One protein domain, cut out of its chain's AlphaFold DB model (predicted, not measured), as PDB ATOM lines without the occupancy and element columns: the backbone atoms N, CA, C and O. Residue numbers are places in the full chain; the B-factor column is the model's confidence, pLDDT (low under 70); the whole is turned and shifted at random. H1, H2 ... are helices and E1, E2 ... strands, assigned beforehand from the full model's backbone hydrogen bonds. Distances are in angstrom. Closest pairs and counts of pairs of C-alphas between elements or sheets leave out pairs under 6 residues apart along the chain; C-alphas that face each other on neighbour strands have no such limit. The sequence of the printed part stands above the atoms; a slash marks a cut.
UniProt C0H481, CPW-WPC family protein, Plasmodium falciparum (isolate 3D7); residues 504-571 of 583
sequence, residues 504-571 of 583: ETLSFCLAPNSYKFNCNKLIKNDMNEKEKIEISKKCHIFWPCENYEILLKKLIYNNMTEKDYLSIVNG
ATOM      1  N   GLU A 504      38.016  19.877 -49.616       85.17
ATOM      2  CA  GLU A 504      39.345  19.296 -49.445       85.17
ATOM      3  C   GLU A 504      40.219  19.557 -50.682       85.17
ATOM      4  O   GLU A 504      39.795  19.403 -51.830       85.17
ATOM      5  N   THR A 505      41.444  19.997 -50.428       85.28
ATOM      6  CA  THR A 505      42.538  20.145 -51.395       85.28
ATOM      7  C   THR A 505      43.732  19.319 -50.903       85.28
ATOM      8  O   THR A 505      43.632  18.674 -49.863       85.28
ATOM      9  N   LEU A 506      44.873  19.341 -51.603       83.39
ATOM     10  CA  LEU A 506      46.046  18.525 -51.245       83.39
ATOM     11  C   LEU A 506      46.513  18.686 -49.786       83.39
ATOM     12  O   LEU A 506      46.897  17.700 -49.168       83.39
ATOM     13  N   SER A 507      46.479  19.900 -49.228       90.93
ATOM     14  CA  SER A 507      46.983  20.165 -47.861       90.93
ATOM     15  C   SER A 507      46.059  21.040 -47.014       90.93
ATOM     16  O   SER A 507      46.375  21.371 -45.871       90.93
ATOM     17  N   PHE A 508      44.920  21.459 -47.568       92.69
ATOM     18  CA  PHE A 508      44.031  22.406 -46.909       92.69
ATOM     19  C   PHE A 508      42.558  22.101 -47.155       92.69
ATOM     20  O   PHE A 508      42.177  21.549 -48.186       92.69
ATOM     21  N   CYS A 509      41.723  22.567 -46.239       92.55
ATOM     22  CA  CYS A 509      40.287  22.673 -46.401       92.55
ATOM     23  C   CYS A 509      39.934  24.130 -46.711       92.55
ATOM     24  O   CYS A 509      40.307  25.040 -45.964       92.55
ATOM     25  N   LEU A 510      39.203  24.340 -47.806       85.09
ATOM     26  CA  LEU A 510      38.701  25.643 -48.234       85.09
ATOM     27  C   LEU A 510      37.290  25.872 -47.695       85.09
ATOM     28  O   LEU A 510      36.400  25.046 -47.912       85.09
ATOM     29  N   ALA A 511      37.079  27.008 -47.035       81.61
ATOM     30  CA  ALA A 511      35.775  27.399 -46.519       81.61
ATOM     31  C   ALA A 511      34.770  27.639 -47.653       81.61
ATOM     32  O   ALA A 511      35.140  28.201 -48.689       81.61
ATOM     33  N   PRO A 512      33.485  27.298 -47.460       76.70
ATOM     34  CA  PRO A 512      32.446  27.709 -48.390       76.70
ATOM     35  C   PRO A 512      32.264  29.235 -48.359       76.70
ATOM     36  O   PRO A 512      32.525  29.891 -47.349       76.70
ATOM     37  N   ASN A 513      31.725  29.808 -49.438       69.76
ATOM     38  CA  ASN A 513      31.419  31.247 -49.513       69.76
ATOM     39  C   ASN A 513      30.442  31.713 -48.416       69.76
ATOM     40  O   ASN A 513      30.414  32.893 -48.074       69.76
ATOM     41  N   SER A 514      29.651  30.792 -47.862       66.42
ATOM     42  CA  SER A 514      28.715  31.033 -46.763       66.42
ATOM     43  C   SER A 514      29.381  31.160 -45.388       66.42
ATOM     44  O   SER A 514      28.716  31.580 -44.442       66.42
ATOM     45  N   TYR A 515      30.668  30.826 -45.248       69.94
ATOM     46  CA  TYR A 515      31.388  30.938 -43.983       69.94
ATOM     47  C   TYR A 515      31.700  32.407 -43.652       69.94
ATOM     48  O   TYR A 515      32.455  33.073 -44.364       69.94
ATOM     49  N   LYS A 516      31.097  32.912 -42.568       66.31
ATOM     50  CA  LYS A 516      31.130  34.333 -42.167       66.31
ATOM     51  C   LYS A 516      31.940  34.626 -40.898       66.31
ATOM     52  O   LYS A 516      32.017  35.784 -40.502       66.31
ATOM     53  N   PHE A 517      32.511  33.614 -40.246       74.78
ATOM     54  CA  PHE A 517      33.272  33.809 -39.007       74.78
ATOM     55  C   PHE A 517      34.699  34.306 -39.286       74.78
ATOM     56  O   PHE A 517      35.253  34.081 -40.360       74.78
ATOM     57  N   ASN A 518      35.311  34.952 -38.288       76.57
ATOM     58  CA  ASN A 518      36.603  35.644 -38.406       76.57
ATOM     59  C   ASN A 518      37.836  34.719 -38.464       76.57
ATOM     60  O   ASN A 518      38.961  35.197 -38.332       76.57
ATOM     61  N   CYS A 519      37.661  33.407 -38.628       84.01
ATOM     62  CA  CYS A 519      38.795  32.510 -38.823       84.01
ATOM     63  C   CYS A 519      39.217  32.422 -40.290       84.01
ATOM     64  O   CYS A 519      38.479  32.772 -41.214       84.01
ATOM     65  N   ASN A 520      40.429  31.911 -40.498       86.29
ATOM     66  CA  ASN A 520      40.987  31.705 -41.825       86.29
ATOM     67  C   ASN A 520      40.067  30.824 -42.680       86.29
ATOM     68  O   ASN A 520      39.659  29.741 -42.266       86.29
ATOM     69  N   LYS A 521      39.818  31.257 -43.922       87.38
ATOM     70  CA  LYS A 521      39.075  30.483 -44.936       87.38
ATOM     71  C   LYS A 521      39.859  29.282 -45.490       87.38
ATOM     72  O   LYS A 521      39.373  28.574 -46.365       87.38
ATOM     73  N   LEU A 522      41.077  29.089 -44.996       90.14
ATOM     74  CA  LEU A 522      42.023  28.035 -45.326       90.14
ATOM     75  C   LEU A 522      42.528  27.454 -44.007       90.14
ATOM     76  O   LEU A 522      43.156  28.164 -43.220       90.14
ATOM     77  N   ILE A 523      42.247  26.178 -43.767       90.67
ATOM     78  CA  ILE A 523      42.738  25.430 -42.602       90.67
ATOM     79  C   ILE A 523      43.462  24.179 -43.085       90.67
ATOM     80  O   ILE A 523      43.156  23.682 -44.163       90.67
ATOM     81  N   LYS A 524      44.426  23.670 -42.321       91.69
ATOM     82  CA  LYS A 524      45.146  22.443 -42.684       91.69
ATOM     83  C   LYS A 524      44.221  21.221 -42.633       91.69
ATOM     84  O   LYS A 524      43.355  21.161 -41.768       91.69
ATOM     85  N   ASN A 525      44.388  20.256 -43.533       90.88
ATOM     86  CA  ASN A 525      43.581  19.024 -43.537       90.88
ATOM     87  C   ASN A 525      44.197  17.882 -42.695       90.88
ATOM     88  O   ASN A 525      43.492  16.936 -42.349       90.88
ATOM     89  N   ASP A 526      45.473  17.991 -42.311       90.06
ATOM     90  CA  ASP A 526      46.260  17.001 -41.554       90.06
ATOM     91  C   ASP A 526      46.218  17.198 -40.024       90.06
ATOM     92  O   ASP A 526      47.080  16.707 -39.296       90.06
ATOM     93  N   MET A 527      45.197  17.895 -39.519       92.20
ATOM     94  CA  MET A 527      45.025  18.144 -38.084       92.20
ATOM     95  C   MET A 527      44.736  16.858 -37.296       92.20
ATOM     96  O   MET A 527      43.934  16.015 -37.715       92.20
ATOM     97  N   ASN A 528      45.304  16.748 -36.096       93.39
ATOM     98  CA  ASN A 528      44.928  15.709 -35.138       93.39
ATOM     99  C   ASN A 528      43.568  16.019 -34.473       93.39
ATOM    100  O   ASN A 528      43.049  17.131 -34.547       93.39
ATOM    101  N   GLU A 529      42.967  15.035 -33.800       91.05
ATOM    102  CA  GLU A 529      41.632  15.190 -33.200       91.05
ATOM    103  C   GLU A 529      41.542  16.344 -32.187       91.05
ATOM    104  O   GLU A 529      40.551  17.075 -32.174       91.05
ATOM    105  N   LYS A 530      42.585  16.569 -31.374       91.33
ATOM    106  CA  LYS A 530      42.597  17.671 -30.398       91.33
ATOM    107  C   LYS A 530      42.580  19.028 -31.097       91.33
ATOM    108  O   LYS A 530      41.794  19.890 -30.712       91.33
ATOM    109  N   GLU A 531      43.378  19.185 -32.149       93.21
ATOM    110  CA  GLU A 531      43.391  20.393 -32.984       93.21
ATOM    111  C   GLU A 531      42.028  20.617 -33.646       93.21
ATOM    112  O   GLU A 531      41.511  21.734 -33.614       93.21
ATOM    113  N   LYS A 532      41.401  19.553 -34.172       92.26
ATOM    114  CA  LYS A 532      40.048  19.608 -34.751       92.26
ATOM    115  C   LYS A 532      39.004  20.055 -33.723       92.26
ATOM    116  O   LYS A 532      38.152  20.884 -34.038       92.26
ATOM    117  N   ILE A 533      39.068  19.558 -32.489       84.92
ATOM    118  CA  ILE A 533      38.172  19.975 -31.397       84.92
ATOM    119  C   ILE A 533      38.406  21.445 -31.019       84.92
ATOM    120  O   ILE A 533      37.447  22.194 -30.824       84.92
ATOM    121  N   GLU A 534      39.661  21.871 -30.911       87.03
ATOM    122  CA  GLU A 534      40.019  23.234 -30.514       87.03
ATOM    123  C   GLU A 534      39.598  24.261 -31.569       87.03
ATOM    124  O   GLU A 534      38.898  25.229 -31.257       87.03
ATOM    125  N   ILE A 535      39.942  24.017 -32.838       87.67
ATOM    126  CA  ILE A 535      39.538  24.892 -33.940       87.67
ATOM    127  C   ILE A 535      38.020  24.886 -34.118       87.67
ATOM    128  O   ILE A 535      37.445  25.916 -34.455       87.67
ATOM    129  N   SER A 536      37.352  23.764 -33.834       83.08
ATOM    130  CA  SER A 536      35.897  23.675 -33.909       83.08
ATOM    131  C   SER A 536      35.215  24.644 -32.948       83.08
ATOM    132  O   SER A 536      34.332  25.399 -33.359       83.08
ATOM    133  N   LYS A 537      35.697  24.700 -31.701       77.12
ATOM    134  CA  LYS A 537      35.222  25.653 -30.688       77.12
ATOM    135  C   LYS A 537      35.575  27.095 -31.040       77.12
ATOM    136  O   LYS A 537      34.744  27.979 -30.887       77.12
ATOM    137  N   LYS A 538      36.801  27.333 -31.510       79.79
ATOM    138  CA  LYS A 538      37.309  28.681 -31.800       79.79
ATOM    139  C   LYS A 538      36.677  29.309 -33.043       79.79
ATOM    140  O   LYS A 538      36.440  30.512 -33.073       79.79
ATOM    141  N   CYS A 539      36.466  28.510 -34.083       82.14
ATOM    142  CA  CYS A 539      36.117  28.980 -35.421       82.14
ATOM    143  C   CYS A 539      34.693  28.629 -35.845       82.14
ATOM    144  O   CYS A 539      34.309  28.964 -36.965       82.14
ATOM    145  N   HIS A 540      33.918  27.960 -34.988       72.09
ATOM    146  CA  HIS A 540      32.569  27.497 -35.312       72.09
ATOM    147  C   HIS A 540      32.536  26.699 -36.628       72.09
ATOM    148  O   HIS A 540      31.705  26.925 -37.505       72.09
ATOM    149  N   ILE A 541      33.479  25.764 -36.768       80.55
ATOM    150  CA  ILE A 541      33.575  24.802 -37.878       80.55
ATOM    151  C   ILE A 541      33.482  23.396 -37.315       80.55
ATOM    152  O   ILE A 541      33.950  23.153 -36.205       80.55
ATOM    153  N   PHE A 542      32.859  22.454 -38.016       79.58
ATOM    154  CA  PHE A 542      32.642  21.156 -37.390       79.58
ATOM    155  C   PHE A 542      32.612  20.001 -38.376       79.58
ATOM    156  O   PHE A 542      32.259  20.150 -39.542       79.58
ATOM    157  N   TRP A 543      32.988  18.836 -37.862       83.14
ATOM    158  CA  TRP A 543      33.126  17.600 -38.619       83.14
ATOM    159  C   TRP A 543      31.800  16.834 -38.732       83.14
ATOM    160  O   TRP A 543      30.904  17.049 -37.901       83.14
ATOM    161  N   PRO A 544      31.653  15.962 -39.753       78.28
ATOM    162  CA  PRO A 544      30.477  15.112 -39.939       78.28
ATOM    163  C   PRO A 544      30.114  14.305 -38.694       78.28
ATOM    164  O   PRO A 544      30.965  13.992 -37.865       78.28
ATOM    165  N   CYS A 545      28.843  13.939 -38.568       73.02
ATOM    166  CA  CYS A 545      28.405  12.979 -37.558       73.02
ATOM    167  C   CYS A 545      28.856  11.560 -37.917       73.02
ATOM    168  O   CYS A 545      28.961  11.227 -39.092       73.02
ATOM    169  N   GLU A 546      29.035  10.692 -36.923       67.34
ATOM    170  CA  GLU A 546      29.349   9.268 -37.138       67.34
ATOM    171  C   GLU A 546      28.332   8.574 -38.069       67.34
ATOM    172  O   GLU A 546      28.687   7.750 -38.904       67.34
ATOM    173  N   ASN A 547      27.053   8.953 -37.987       61.49
ATOM    174  CA  ASN A 547      25.975   8.410 -38.820       61.49
ATOM    175  C   ASN A 547      25.780   9.142 -40.164       61.49
ATOM    176  O   ASN A 547      24.802   8.860 -40.861       61.49
ATOM    177  N   TYR A 548      26.672  10.064 -40.539       61.96
ATOM    178  CA  TYR A 548      26.539  10.907 -41.733       61.96
ATOM    179  C   TYR A 548      26.369  10.086 -43.023       61.96
ATOM    180  O   TYR A 548      25.441  10.340 -43.790       61.96
ATOM    181  N   GLU A 549      27.178   9.043 -43.229       56.82
ATOM    182  CA  GLU A 549      27.062   8.177 -44.415       56.82
ATOM    183  C   GLU A 549      25.796   7.321 -44.427       56.82
ATOM    184  O   GLU A 549      25.217   7.081 -45.485       56.82
ATOM    185  N   ILE A 550      25.351   6.850 -43.259       52.42
ATOM    186  CA  ILE A 550      24.131   6.042 -43.139       52.42
ATOM    187  C   ILE A 550      22.913   6.899 -43.478       52.42
ATOM    188  O   ILE A 550      22.018   6.431 -44.183       52.42
ATOM    189  N   LEU A 551      22.885   8.148 -43.001       49.30
ATOM    190  CA  LEU A 551      21.862   9.122 -43.368       49.30
ATOM    191  C   LEU A 551      21.899   9.383 -44.877       49.30
ATOM    192  O   LEU A 551      20.881   9.188 -45.528       49.30
ATOM    193  N   LEU A 552      23.064   9.694 -45.460       50.85
ATOM    194  CA  LEU A 552      23.208   9.901 -46.910       50.85
ATOM    195  C   LEU A 552      22.709   8.707 -47.735       50.85
ATOM    196  O   LEU A 552      21.898   8.887 -48.642       50.85
ATOM    197  N   LYS A 553      23.130   7.479 -47.401       50.63
ATOM    198  CA  LYS A 553      22.680   6.262 -48.095       50.63
ATOM    199  C   LYS A 553      21.165   6.092 -47.985       50.63
ATOM    200  O   LYS A 553      20.513   5.893 -49.004       50.63
ATOM    201  N   LYS A 554      20.590   6.207 -46.781       51.32
ATOM    202  CA  LYS A 554      19.134   6.082 -46.564       51.32
ATOM    203  C   LYS A 554      18.329   7.118 -47.355       51.32
ATOM    204  O   LYS A 554      17.230   6.803 -47.793       51.32
ATOM    205  N   LEU A 555      18.876   8.316 -47.549       49.33
ATOM    206  CA  LEU A 555      18.220   9.408 -48.272       49.33
ATOM    207  C   LEU A 555      18.299   9.231 -49.796       49.33
ATOM    208  O   LEU A 555      17.301   9.445 -50.477       49.33
ATOM    209  N   ILE A 556      19.432   8.750 -50.325       53.03
ATOM    210  CA  ILE A 556      19.587   8.421 -51.755       53.03
ATOM    211  C   ILE A 556      18.598   7.322 -52.179       53.03
ATOM    212  O   ILE A 556      17.998   7.414 -53.247       53.03
ATOM    213  N   TYR A 557      18.372   6.308 -51.336       54.88
ATOM    214  CA  TYR A 557      17.437   5.214 -51.643       54.88
ATOM    215  C   TYR A 557      15.956   5.624 -51.652       54.88
ATOM    216  O   TYR A 557      15.136   4.883 -52.191       54.88
ATOM    217  N   ASN A 558      15.600   6.781 -51.091       56.60
ATOM    218  CA  ASN A 558      14.209   7.221 -50.961       56.60
ATOM    219  C   ASN A 558      13.745   8.173 -52.086       56.60
ATOM    220  O   ASN A 558      12.707   8.807 -51.927       56.60
ATOM    221  N   ASN A 559      14.464   8.264 -53.216       54.25
ATOM    222  CA  ASN A 559      14.094   9.102 -54.375       54.25
ATOM    223  C   ASN A 559      13.767  10.562 -53.998       54.25
ATOM    224  O   ASN A 559      12.731  11.108 -54.378       54.25
ATOM    225  N   MET A 560      14.649  11.197 -53.228       53.77
ATOM    226  CA  MET A 560      14.514  12.614 -52.884       53.77
ATOM    227  C   MET A 560      14.751  13.527 -54.088       53.77
ATOM    228  O   MET A 560      15.541  13.204 -54.976       53.77
ATOM    229  N   THR A 561      14.105  14.696 -54.096       56.50
ATOM    230  CA  THR A 561      14.392  15.725 -55.103       56.50
ATOM    231  C   THR A 561      15.781  16.326 -54.869       56.50
ATOM    232  O   THR A 561      16.288  16.322 -53.747       56.50
ATOM    233  N   GLU A 562      16.405  16.881 -55.911       51.65
ATOM    234  CA  GLU A 562      17.702  17.569 -55.796       51.65
ATOM    235  C   GLU A 562      17.656  18.707 -54.763       51.65
ATOM    236  O   GLU A 562      18.614  18.905 -54.021       51.65
ATOM    237  N   LYS A 563      16.515  19.400 -54.647       46.92
ATOM    238  CA  LYS A 563      16.297  20.445 -53.642       46.92
ATOM    239  C   LYS A 563      16.335  19.877 -52.226       46.92
ATOM    240  O   LYS A 563      17.028  20.432 -51.385       46.92
ATOM    241  N   ASP A 564      15.675  18.751 -51.977       46.37
ATOM    242  CA  ASP A 564      15.665  18.121 -50.655       46.37
ATOM    243  C   ASP A 564      17.022  17.474 -50.322       46.37
ATOM    244  O   ASP A 564      17.486  17.514 -49.181       46.37
ATOM    245  N   TYR A 565      17.694  16.918 -51.337       48.33
ATOM    246  CA  TYR A 565      19.079  16.462 -51.252       48.33
ATOM    247  C   TYR A 565      19.996  17.626 -50.857       48.33
ATOM    248  O   TYR A 565      20.766  17.489 -49.912       48.33
ATOM    249  N   LEU A 566      19.869  18.799 -51.487       42.07
ATOM    250  CA  LEU A 566      20.602  20.016 -51.127       42.07
ATOM    251  C   LEU A 566      20.202  20.528 -49.727       42.07
ATOM    252  O   LEU A 566      21.072  20.801 -48.913       42.07
ATOM    253  N   SER A 567      18.929  20.559 -49.347       43.12
ATOM    254  CA  SER A 567      18.527  20.960 -47.990       43.12
ATOM    255  C   SER A 567      19.128  20.069 -46.889       43.12
ATOM    256  O   SER A 567      19.326  20.540 -45.772       43.12
ATOM    257  N   ILE A 568      19.503  18.815 -47.187       46.16
ATOM    258  CA  ILE A 568      20.088  17.872 -46.212       46.16
ATOM    259  C   ILE A 568      21.617  17.743 -46.301       46.16
ATOM    260  O   ILE A 568      22.324  17.803 -45.284       46.16
ATOM    261  N   VAL A 569      22.149  17.537 -47.507       43.18
ATOM    262  CA  VAL A 569      23.599  17.487 -47.787       43.18
ATOM    263  C   VAL A 569      24.235  18.794 -47.367       43.18
ATOM    264  O   VAL A 569      25.312  18.842 -46.775       43.18
ATOM    265  N   ASN A 570      23.488  19.845 -47.625       41.85
ATOM    266  CA  ASN A 570      23.958  21.182 -47.692       41.85
ATOM    267  C   ASN A 570      23.338  21.947 -46.471       41.85
ATOM    268  O   ASN A 570      24.041  22.796 -45.941       41.85
ATOM    269  N   GLY A 571      22.221  21.496 -45.845       43.16
ATOM    270  CA  GLY A 571      21.810  21.739 -44.412       43.16
ATOM    271  C   GLY A 571      21.262  23.138 -44.123       43.16
ATOM    272  O   GLY A 571      21.447  23.893 -45.028       43.16
TER     273      GLY A 571
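AT A GLANCE: This is residues 504 to 571 of the 583 residues of the protein "CPW-WPC family protein" of Plasmodium falciparum (isolate 3D7) (UniProt C0H481). Two loose lobes are joined by residues 540 to 547: one holds the small strand hairpin E1 and E2 with helix H1, the other the two helices H2 and H3, side by side. The 68 printed residues run E1, E2, H1, H2, H3, mostly helix, with an antiparallel sheet E1 - E2. The whole is loose, radius of gyration of the C-alphas 14.4 A, and only just elongated, spanning 37 by 24 by 24 A.

IN THESE COORDINATES: E1, residues 508 to 510, begins at C-alpha (44.031, 22.406, -46.909). E2 is residues 522 to 524. H1, residues 529 to 539, is 15.0 A long; H2, 548 to 556, 12.4 A. H3, 562 to 569, 9.9 A, ends at C-alpha (23.599, 17.487, -47.787).

HOW THE PARTS SIT: In the hairpin, N 509 and O 523 are 2.8 A apart, within hydrogen-bond range. H1 and H2 are apart. H2 and H3 are close but not clearly touching, closest C-alphas Leu 552 and Val 569, 7.6 A, opposite ways at a shallow tilt of 14 degrees. In H1, H2 and H3 every O i to N i+4 pair is within hydrogen-bond range.

THE WHOLE: The farthest C-alphas, Asn 518 and Tyr 557, are 38.3 A apart. The printed part has no cut; the link E1 to E2 is long. Residues 557 to 563 stand free. pLDDT is under 70 at 513 to 516 and 546 to 571.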